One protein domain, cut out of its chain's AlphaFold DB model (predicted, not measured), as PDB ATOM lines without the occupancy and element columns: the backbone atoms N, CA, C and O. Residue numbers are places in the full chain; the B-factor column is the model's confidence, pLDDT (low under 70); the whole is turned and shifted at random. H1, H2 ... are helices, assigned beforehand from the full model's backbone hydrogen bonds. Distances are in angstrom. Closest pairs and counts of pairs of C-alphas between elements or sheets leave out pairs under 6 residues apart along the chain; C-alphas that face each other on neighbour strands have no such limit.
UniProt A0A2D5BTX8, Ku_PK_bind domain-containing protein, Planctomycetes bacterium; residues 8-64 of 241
ATOM      1  N   LYS A   8     -24.991  21.409 -41.684       82.38
ATOM      2  CA  LYS A   8     -24.129  22.577 -41.919       82.38
ATOM      3  C   LYS A   8     -23.703  23.155 -40.578       82.38
ATOM      4  O   LYS A   8     -24.551  23.276 -39.697       82.38
ATOM      5  N   ASP A   9     -22.420  23.460 -40.432       81.00
ATOM      6  CA  ASP A   9     -21.910  24.203 -39.278       81.00
ATOM      7  C   ASP A   9     -22.150  25.719 -39.436       81.00
ATOM      8  O   ASP A   9     -22.672  26.181 -40.458       81.00
ATOM      9  N   ASP A  10     -21.784  26.492 -38.411       79.62
ATOM     10  CA  ASP A  10     -21.933  27.955 -38.395       79.62
ATOM     11  C   ASP A  10     -21.097  28.658 -39.487       79.62
ATOM     12  O   ASP A  10     -21.424  29.774 -39.895       79.62
ATOM     13  N   ASP A  11     -20.066  27.985 -40.011       79.81
ATOM     14  CA  ASP A  11     -19.189  28.452 -41.092       79.81
ATOM     15  C   ASP A  11     -19.649  27.974 -42.489       79.81
ATOM     16  O   ASP A  11     -19.049  28.321 -43.512       79.81
ATOM     17  N   GLY A  12     -20.744  27.209 -42.564       77.44
ATOM     18  CA  GLY A  12     -21.340  26.707 -43.802       77.44
ATOM     19  C   GLY A  12     -20.675  25.459 -44.396       77.44
ATOM     20  O   GLY A  12     -21.020  25.075 -45.519       77.44
ATOM     21  N   ASN A  13     -19.761  24.809 -43.676       84.62
ATOM     22  CA  ASN A  13     -19.146  23.550 -44.082       84.62
ATOM     23  C   ASN A  13     -20.083  22.359 -43.815       84.62
ATOM     24  O   ASN A  13     -20.887  22.385 -42.878       84.62
ATOM     25  N   PRO A  14     -19.986  21.289 -44.628       82.88
ATOM     26  CA  PRO A  14     -20.745  20.067 -44.400       82.88
ATOM     27  C   PRO A  14     -20.311  19.398 -43.090       82.88
ATOM     28  O   PRO A  14     -19.133  19.105 -42.896       82.88
ATOM     29  N   THR A  15     -21.278  19.119 -42.220       86.06
ATOM     30  CA  THR A  15     -21.082  18.417 -40.944       86.06
ATOM     31  C   THR A  15     -22.098  17.285 -40.783       86.06
ATOM     32  O   THR A  15     -22.981  17.082 -41.623       86.06
ATOM     33  N   GLU A  16     -21.979  16.522 -39.704       85.25
ATOM     34  CA  GLU A  16     -22.915  15.456 -39.374       85.25
ATOM     35  C   GLU A  16     -24.307  16.038 -39.082       85.25
ATOM     36  O   GLU A  16     -24.464  16.981 -38.309       85.25
ATOM     37  N   PHE A  17     -25.350  15.477 -39.704       85.06
ATOM     38  CA  PHE A  17     -26.725  15.962 -39.520       85.06
ATOM     39  C   PHE A  17     -27.262  15.731 -38.096       85.06
ATOM     40  O   PHE A  17     -28.126  16.469 -37.615       85.06
ATOM     41  N   MET A  18     -26.780  14.680 -37.433       86.75
ATOM     42  CA  MET A  18     -27.193  14.284 -36.092       86.75
ATOM     43  C   MET A  18     -25.955  13.979 -35.260       86.75
ATOM     44  O   MET A  18     -25.453  12.860 -35.276       86.75
ATOM     45  N   THR A  19     -25.471  14.978 -34.533       85.94
ATOM     46  CA  THR A  19     -24.337  14.792 -33.633       85.94
ATOM     47  C   THR A  19     -24.772  14.026 -32.384       85.94
ATOM     48  O   THR A  19     -25.892  14.168 -31.875       85.94
ATOM     49  N   ILE A  20     -23.865  13.203 -31.855       84.62
ATOM     50  CA  ILE A  20     -24.109  12.421 -30.632       84.62
ATOM     51  C   ILE A  20     -24.427  13.348 -29.448       84.62
ATOM     52  O   ILE A  20     -25.274  13.020 -28.620       84.62
ATOM     53  N   GLU A  21     -23.792  14.519 -29.400       85.56
ATOM     54  CA  GLU A  21     -23.949  15.505 -28.326       85.56
ATOM     55  C   GLU A  21     -25.343  16.135 -28.286       85.56
ATOM     56  O   GLU A  21     -25.848  16.446 -27.207       85.56
ATOM     57  N   GLU A  22     -25.990  16.287 -29.443       83.31
ATOM     58  CA  GLU A  22     -27.357  16.793 -29.494       83.31
ATOM     59  C   GLU A  22     -28.391  15.671 -29.293       83.31
ATOM     60  O   GLU A  22     -29.533  15.947 -28.940       83.31
ATOM     61  N   THR A  23     -28.029  14.394 -29.430       86.12
ATOM     62  CA  THR A  23     -29.001  13.290 -29.415       86.12
ATOM     63  C   THR A  23     -29.476  12.935 -27.999       86.12
ATOM     64  O   THR A  23     -28.859  12.157 -27.272       86.12
ATOM     65  N   PHE A  24     -30.640  13.461 -27.610       86.94
ATOM     66  CA  PHE A  24     -31.268  13.182 -26.315       86.94
ATOM     67  C   PHE A  24     -32.220  11.979 -26.349       86.94
ATOM     68  O   PHE A  24     -32.904  11.740 -27.341       86.94
ATOM     69  N   SER A  25     -32.351  11.268 -25.221       88.50
ATOM     70  CA  SER A  25     -33.335  10.183 -25.054       88.50
ATOM     71  C   SER A  25     -34.758  10.737 -24.871       88.50
ATOM     72  O   SER A  25     -35.064  11.276 -23.797       88.50
ATOM     73  N   PRO A  26     -35.679  10.580 -25.848       90.12
ATOM     74  CA  PRO A  26     -37.008  11.186 -25.766       90.12
ATOM     75  C   PRO A  26     -37.823  10.656 -24.586       90.12
ATOM     76  O   PRO A  26     -38.529  11.423 -23.938       90.12
ATOM     77  N   THR A  27     -37.690   9.369 -24.255       90.50
ATOM     78  CA  THR A  27     -38.439   8.722 -23.169       90.50
ATOM     79  C   THR A  27     -38.121   9.339 -21.812       90.50
ATOM     80  O   THR A  27     -39.035   9.693 -21.069       90.50
ATOM     81  N   VAL A  28     -36.835   9.518 -21.498       91.88
ATOM     82  CA  VAL A  28     -36.401  10.072 -20.205       91.88
ATOM     83  C   VAL A  28     -36.898  11.507 -20.055       91.88
ATOM     84  O   VAL A  28     -37.482  11.869 -19.031       91.88
ATOM     85  N   HIS A  29     -36.729  12.320 -21.098       90.69
ATOM     86  CA  HIS A  29     -37.198  13.701 -21.075       90.69
ATOM     87  C   HIS A  29     -38.727  13.795 -21.027       90.69
ATOM     88  O   HIS A  29     -39.254  14.644 -20.309       90.69
ATOM     89  N   ARG A  30     -39.448  12.892 -21.704       91.12
ATOM     90  CA  ARG A  30     -40.914  12.864 -21.717       91.12
ATOM     91  C   ARG A  30     -41.506  12.494 -20.361       91.12
ATOM     92  O   ARG A  30     -42.439  13.152 -19.909       91.12
ATOM     93  N   VAL A  31     -40.944  11.484 -19.697       92.69
ATOM     94  CA  VAL A  31     -41.358  11.079 -18.345       92.69
ATOM     95  C   VAL A  31     -41.119  12.223 -17.359       92.69
ATOM     96  O   VAL A  31     -42.030  12.605 -16.629       92.69
ATOM     97  N   ASN A  32     -39.938  12.846 -17.396       92.12
ATOM     98  CA  ASN A  32     -39.625  13.978 -16.524       92.12
ATOM     99  C   ASN A  32     -40.531  15.195 -16.778       92.12
ATOM    100  O   ASN A  32     -40.948  15.854 -15.826       92.12
ATOM    101  N   GLN A  33     -40.864  15.485 -18.041       91.00
ATOM    102  CA  GLN A  33     -41.816  16.540 -18.403       91.00
ATOM    103  C   GLN A  33     -43.203  16.251 -17.815       91.00
ATOM    104  O   GLN A  33     -43.783  17.124 -17.173       91.00
ATOM    105  N   ALA A  34     -43.707  15.025 -17.977       91.12
ATOM    106  CA  ALA A  34     -45.011  14.621 -17.461       91.12
ATOM    107  C   ALA A  34     -45.079  14.692 -15.927       91.12
ATOM    108  O   ALA A  34     -46.052  15.214 -15.385       91.12
ATOM    109  N   ILE A  35     -44.029  14.235 -15.230       92.31
ATOM    110  CA  ILE A  35     -43.934  14.314 -13.764       92.31
ATOM    111  C   ILE A  35     -43.982  15.773 -13.302       92.31
ATOM    112  O   ILE A  35     -44.782  16.114 -12.433       92.31
ATOM    113  N   ARG A  36     -43.162  16.652 -13.897       91.75
ATOM    114  CA  ARG A  36     -43.139  18.083 -13.547       91.75
ATOM    115  C   ARG A  36     -44.483  18.751 -13.817       91.75
ATOM    116  O   ARG A  36     -44.949  19.531 -12.996       91.75
ATOM    117  N   GLN A  37     -45.113  18.430 -14.943       91.38
ATOM    118  CA  GLN A  37     -46.395  19.015 -15.305       91.38
ATOM    119  C   GLN A  37     -47.512  18.570 -14.358       91.38
ATOM    120  O   GLN A  37     -48.254  19.423 -13.890       91.38
ATOM    121  N   ARG A  38     -47.585  17.280 -14.004       90.19
ATOM    122  CA  ARG A  38     -48.547  16.768 -13.011       90.19
ATOM    123  C   ARG A  38     -48.276  17.288 -11.598       90.19
ATOM    124  O   ARG A  38     -49.217  17.463 -10.836       90.19
ATOM    125  N   ALA A  39     -47.019  17.568 -11.249       93.19
ATOM    126  CA  ALA A  39     -46.676  18.164  -9.957       93.19
ATOM    127  C   ALA A  39     -47.190  19.609  -9.816       93.19
ATOM    128  O   ALA A  39     -47.578  20.013  -8.724       93.19
ATOM    129  N   ILE A  40     -47.199  20.380 -10.908       93.25
ATOM    130  CA  ILE A  40     -47.700  21.767 -10.938       93.25
ATOM    131  C   ILE A  40     -49.218  21.798 -11.184       93.25
ATOM    132  O   ILE A  40     -49.937  22.591 -10.580       93.25
ATOM    133  N   HIS A  41     -49.709  20.921 -12.060       93.00
ATOM    134  CA  HIS A  41     -51.101  20.821 -12.492       93.00
ATOM    135  C   HIS A  41     -51.593  19.370 -12.355       93.00
ATOM    136  O   HIS A  41     -51.504  18.605 -13.322       93.00
ATOM    137  N   PRO A  42     -52.127  18.981 -11.178       89.25
ATOM    138  CA  PRO A  42     -52.535  17.604 -10.897       89.25
ATOM    139  C   PRO A  42     -53.505  17.016 -11.922       89.25
ATOM    140  O   PRO A  42     -53.306  15.879 -12.333       89.25
ATOM    141  N   ASP A  43     -54.475  17.802 -12.399       91.38
ATOM    142  CA  ASP A  43     -55.485  17.382 -13.385       91.38
ATOM    143  C   ASP A  43     -55.164  17.825 -14.823       91.38
ATOM    144  O   ASP A  43     -55.966  17.634 -15.734       91.38
ATOM    145  N   GLY A  44     -53.988  18.419 -15.050       85.94
ATOM    146  CA  GLY A  44     -53.579  18.892 -16.370       85.94
ATOM    147  C   GLY A  44     -53.215  17.748 -17.320       85.94
ATOM    148  O   GLY A  44     -52.568  16.769 -16.931       85.94
ATOM    149  N   GLU A  45     -53.585  17.890 -18.591       87.25
ATOM    150  CA  GLU A  45     -53.121  16.999 -19.656       87.25
ATOM    151  C   GLU A  45     -51.616  17.146 -19.873       87.25
ATOM    152  O   GLU A  45     -51.064  18.237 -19.740       87.25
ATOM    153  N   VAL A  46     -50.935  16.059 -20.241       84.69
ATOM    154  CA  VAL A  46     -49.509  16.134 -20.579       84.69
ATOM    155  C   VAL A  46     -49.375  16.827 -21.937       84.69
ATOM    156  O   VAL A  46     -49.828  16.283 -22.940       84.69
ATOM    157  N   GLY A  47     -48.746  18.007 -21.975       85.31
ATOM    158  CA  GLY A  47     -48.583  18.809 -23.197       85.31
ATOM    159  C   GLY A  47     -47.718  18.105 -24.243       85.31
ATOM    160  O   GLY A  47     -47.194  17.030 -23.981       85.31
ATOM    161  N   GLU A  48     -47.521  18.672 -25.429       87.88
ATOM    162  CA  GLU A  48     -46.735  18.013 -26.486       87.88
ATOM    163  C   GLU A  48     -45.239  17.834 -26.121       87.88
ATOM    164  O   GLU A  48     -44.712  18.538 -25.246       87.88
ATOM    165  N   PRO A  49     -44.535  16.856 -26.728       86.88
ATOM    166  CA  PRO A  49     -43.090  16.715 -26.565       86.88
ATOM    167  C   PRO A  49     -42.349  17.969 -27.040       86.88
ATOM    168  O   PRO A  49     -42.736  18.596 -28.022       86.88
ATOM    169  N   ALA A  50     -41.250  18.315 -26.368       86.94
ATOM    170  CA  ALA A  50     -40.426  19.444 -26.790       86.94
ATOM    171  C   ALA A  50     -39.865  19.222 -28.215       86.94
ATOM    172  O   ALA A  50     -39.380  18.120 -28.492       86.94
ATOM    173  N   PRO A  51     -39.832  20.256 -29.084       86.62
ATOM    174  CA  PRO A  51     -39.402  20.118 -30.480       86.62
ATOM    175  C   PRO A  51     -38.005  19.515 -30.654       86.62
ATOM    176  O   PRO A  51     -37.762  18.781 -31.608       86.62
ATOM    177  N   VAL A  52     -37.100  19.778 -29.704       86.56
ATOM    178  CA  VAL A  52     -35.728  19.242 -29.691       86.56
ATOM    179  C   VAL A  52     -35.719  17.710 -29.644       86.56
ATOM    180  O   VAL A  52     -34.903  17.085 -30.307       86.56
ATOM    181  N   LEU A  53     -36.667  17.089 -28.934       86.19
ATOM    182  CA  LEU A  53     -36.767  15.627 -28.832       86.19
ATOM    183  C   LEU A  53     -37.311  14.994 -30.117       86.19
ATOM    184  O   LEU A  53     -37.037  13.832 -30.401       86.19
ATOM    185  N   THR A  54     -38.097  15.754 -30.883       86.69
ATOM    186  CA  THR A  54     -38.710  15.304 -32.138       86.69
ATOM    187  C   THR A  54     -37.924  15.714 -33.383       86.69
ATOM    188  O   THR A  54     -38.263  15.271 -34.480       86.69
ATOM    189  N   LYS A  55     -36.871  16.535 -33.229       85.31
ATOM    190  CA  LYS A  55     -36.042  17.094 -34.314       85.31
ATOM    191  C   LYS A  55     -35.560  16.009 -35.280       85.31
ATOM    192  O   LYS A  55     -35.647  16.185 -36.489       85.31
ATOM    193  N   TRP A  56     -35.132  14.868 -34.742       86.06
ATOM    194  CA  TRP A  56     -34.585  13.750 -35.516       86.06
ATOM    195  C   TRP A  56     -35.530  12.561 -35.689       86.06
ATOM    196  O   TRP A  56     -35.130  11.524 -36.211       86.06
ATOM    197  N   SER A  57     -36.792  12.670 -35.262       87.38
ATOM    198  CA  SER A  57     -37.755  11.571 -35.429       87.38
ATOM    199  C   SER A  57     -38.102  11.304 -36.894       87.38
ATOM    200  O   SER A  57     -38.609  10.230 -37.217       87.38
ATOM    201  N   LYS A  58     -37.861  12.278 -37.778       87.00
ATOM    202  CA  LYS A  58     -38.066  12.161 -39.221       87.00
ATOM    203  C   LYS A  58     -36.744  12.426 -39.951       87.00
ATOM    204  O   LYS A  58     -36.026  13.341 -39.548       87.00
ATOM    205  N   PRO A  59     -36.423  11.672 -41.018       86.56
ATOM    206  CA  PRO A  59     -35.253  11.966 -41.834       86.56
ATOM    207  C   PRO A  59     -35.436  13.284 -42.609       86.56
ATOM    208  O   PRO A  59     -36.575  13.712 -42.827       86.56
ATOM    209  N   PRO A  60     -34.344  13.907 -43.086       87.69
ATOM    210  CA  PRO A  60     -34.420  15.081 -43.952       87.69
ATOM    211  C   PRO A  60     -35.199  14.812 -45.241       87.69
ATOM    212  O   PRO A  60     -34.909  13.857 -45.962       87.69
ATOM    213  N   ALA A  61     -36.151  15.691 -45.564       87.38
ATOM    214  CA  ALA A  61     -37.013  15.539 -46.738       87.38
ATOM    215  C   ALA A  61     -36.223  15.508 -48.059       87.38
ATOM    216  O   ALA A  61     -36.548  14.730 -48.951       87.38
ATOM    217  N   GLU A  62     -35.151  16.298 -48.161       87.12
ATOM    218  CA  GLU A  62     -34.300  16.350 -49.358       87.12
ATOM    219  C   GLU A  62     -33.577  15.018 -49.612       87.12
ATOM    220  O   GLU A  62     -33.510  14.549 -50.747       87.12
ATOM    221  N   LEU A  63     -33.082  14.361 -48.556       86.88
ATOM    222  CA  LEU A  63     -32.443  13.047 -48.677       86.88
ATOM    223  C   LEU A  63     -33.438  11.959 -49.072       86.88
ATOM    224  O   LEU A  63     -33.083  11.068 -49.844       86.88
ATOM    225  N   ILE A  64     -34.669  12.036 -48.559       89.50
ATOM    226  CA  ILE A  64     -35.739  11.107 -48.924       89.50
ATOM    227  C   ILE A  64     -36.065  11.264 -50.408       89.50
ATOM    228  O   ILE A  64     -36.030  10.269 -51.122       89.50
TER     229      ILE A  64
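What this domain is: This is residues 8 to 64 of the 241 residues of the protein "Ku_PK_bind domain-containing protein" of Planctomycetes bacterium (UniProt A0A2D5BTX8). One helix, H1, makes a single stretched piece with long tails: residues 8 to 25 lead into it from the far end of the longest axis, residues 41 to 50 fold back alongside it, and residues 55 to 64 run off again past the short helix H2 to the short helix H3. Residues 10 to 15 stick out free. The printed part has 57 residues with three named helices, H1, H2 and H3 in chain order, and no named strand; the class is all helix, though only 23 residues are in named elements. It is only just extended, close to loose, with a radius of gyration of the C-alphas of 15.6 A, and spans 47 by 23 by 17 A.

Where its parts are: Start at C-alpha 8, at (-24.129, 22.577, -41.919); residues 8 to 25 hold no named element. Find C-alpha 26 at (-37.008, 11.186, -25.766); from there H1, residues 26 to 40, runs 21.1 A. Farther on come H2, residues 51 to 54, and H3, residues 61 to 64, each 5.1 A long; H3 ends at C-alpha 64, at (-35.739, 11.107, -48.924).

How they stand to each other: Look first at the beginning of H1: it is close to H2 but not clearly touching, and the closest C-alphas, those of Pro 26 and Leu 53, are 5.4 A apart. H3 is apart from H1 and from H2. In H1 each O i to N i+4 pair is within hydrogen-bond range; H2 and H3 are too short for such a pair, and each has its one O i to N i+3 pair within range.

The domain as a whole: Look for the two farthest C-alphas at Asn 13 and Asp 43, 48.0 A apart. The printed part has no cut, and the links from H1 to H2 and from H2 to H3 are short. The mean pLDDT of the printed part is 87.4, and no printed residue is under 70.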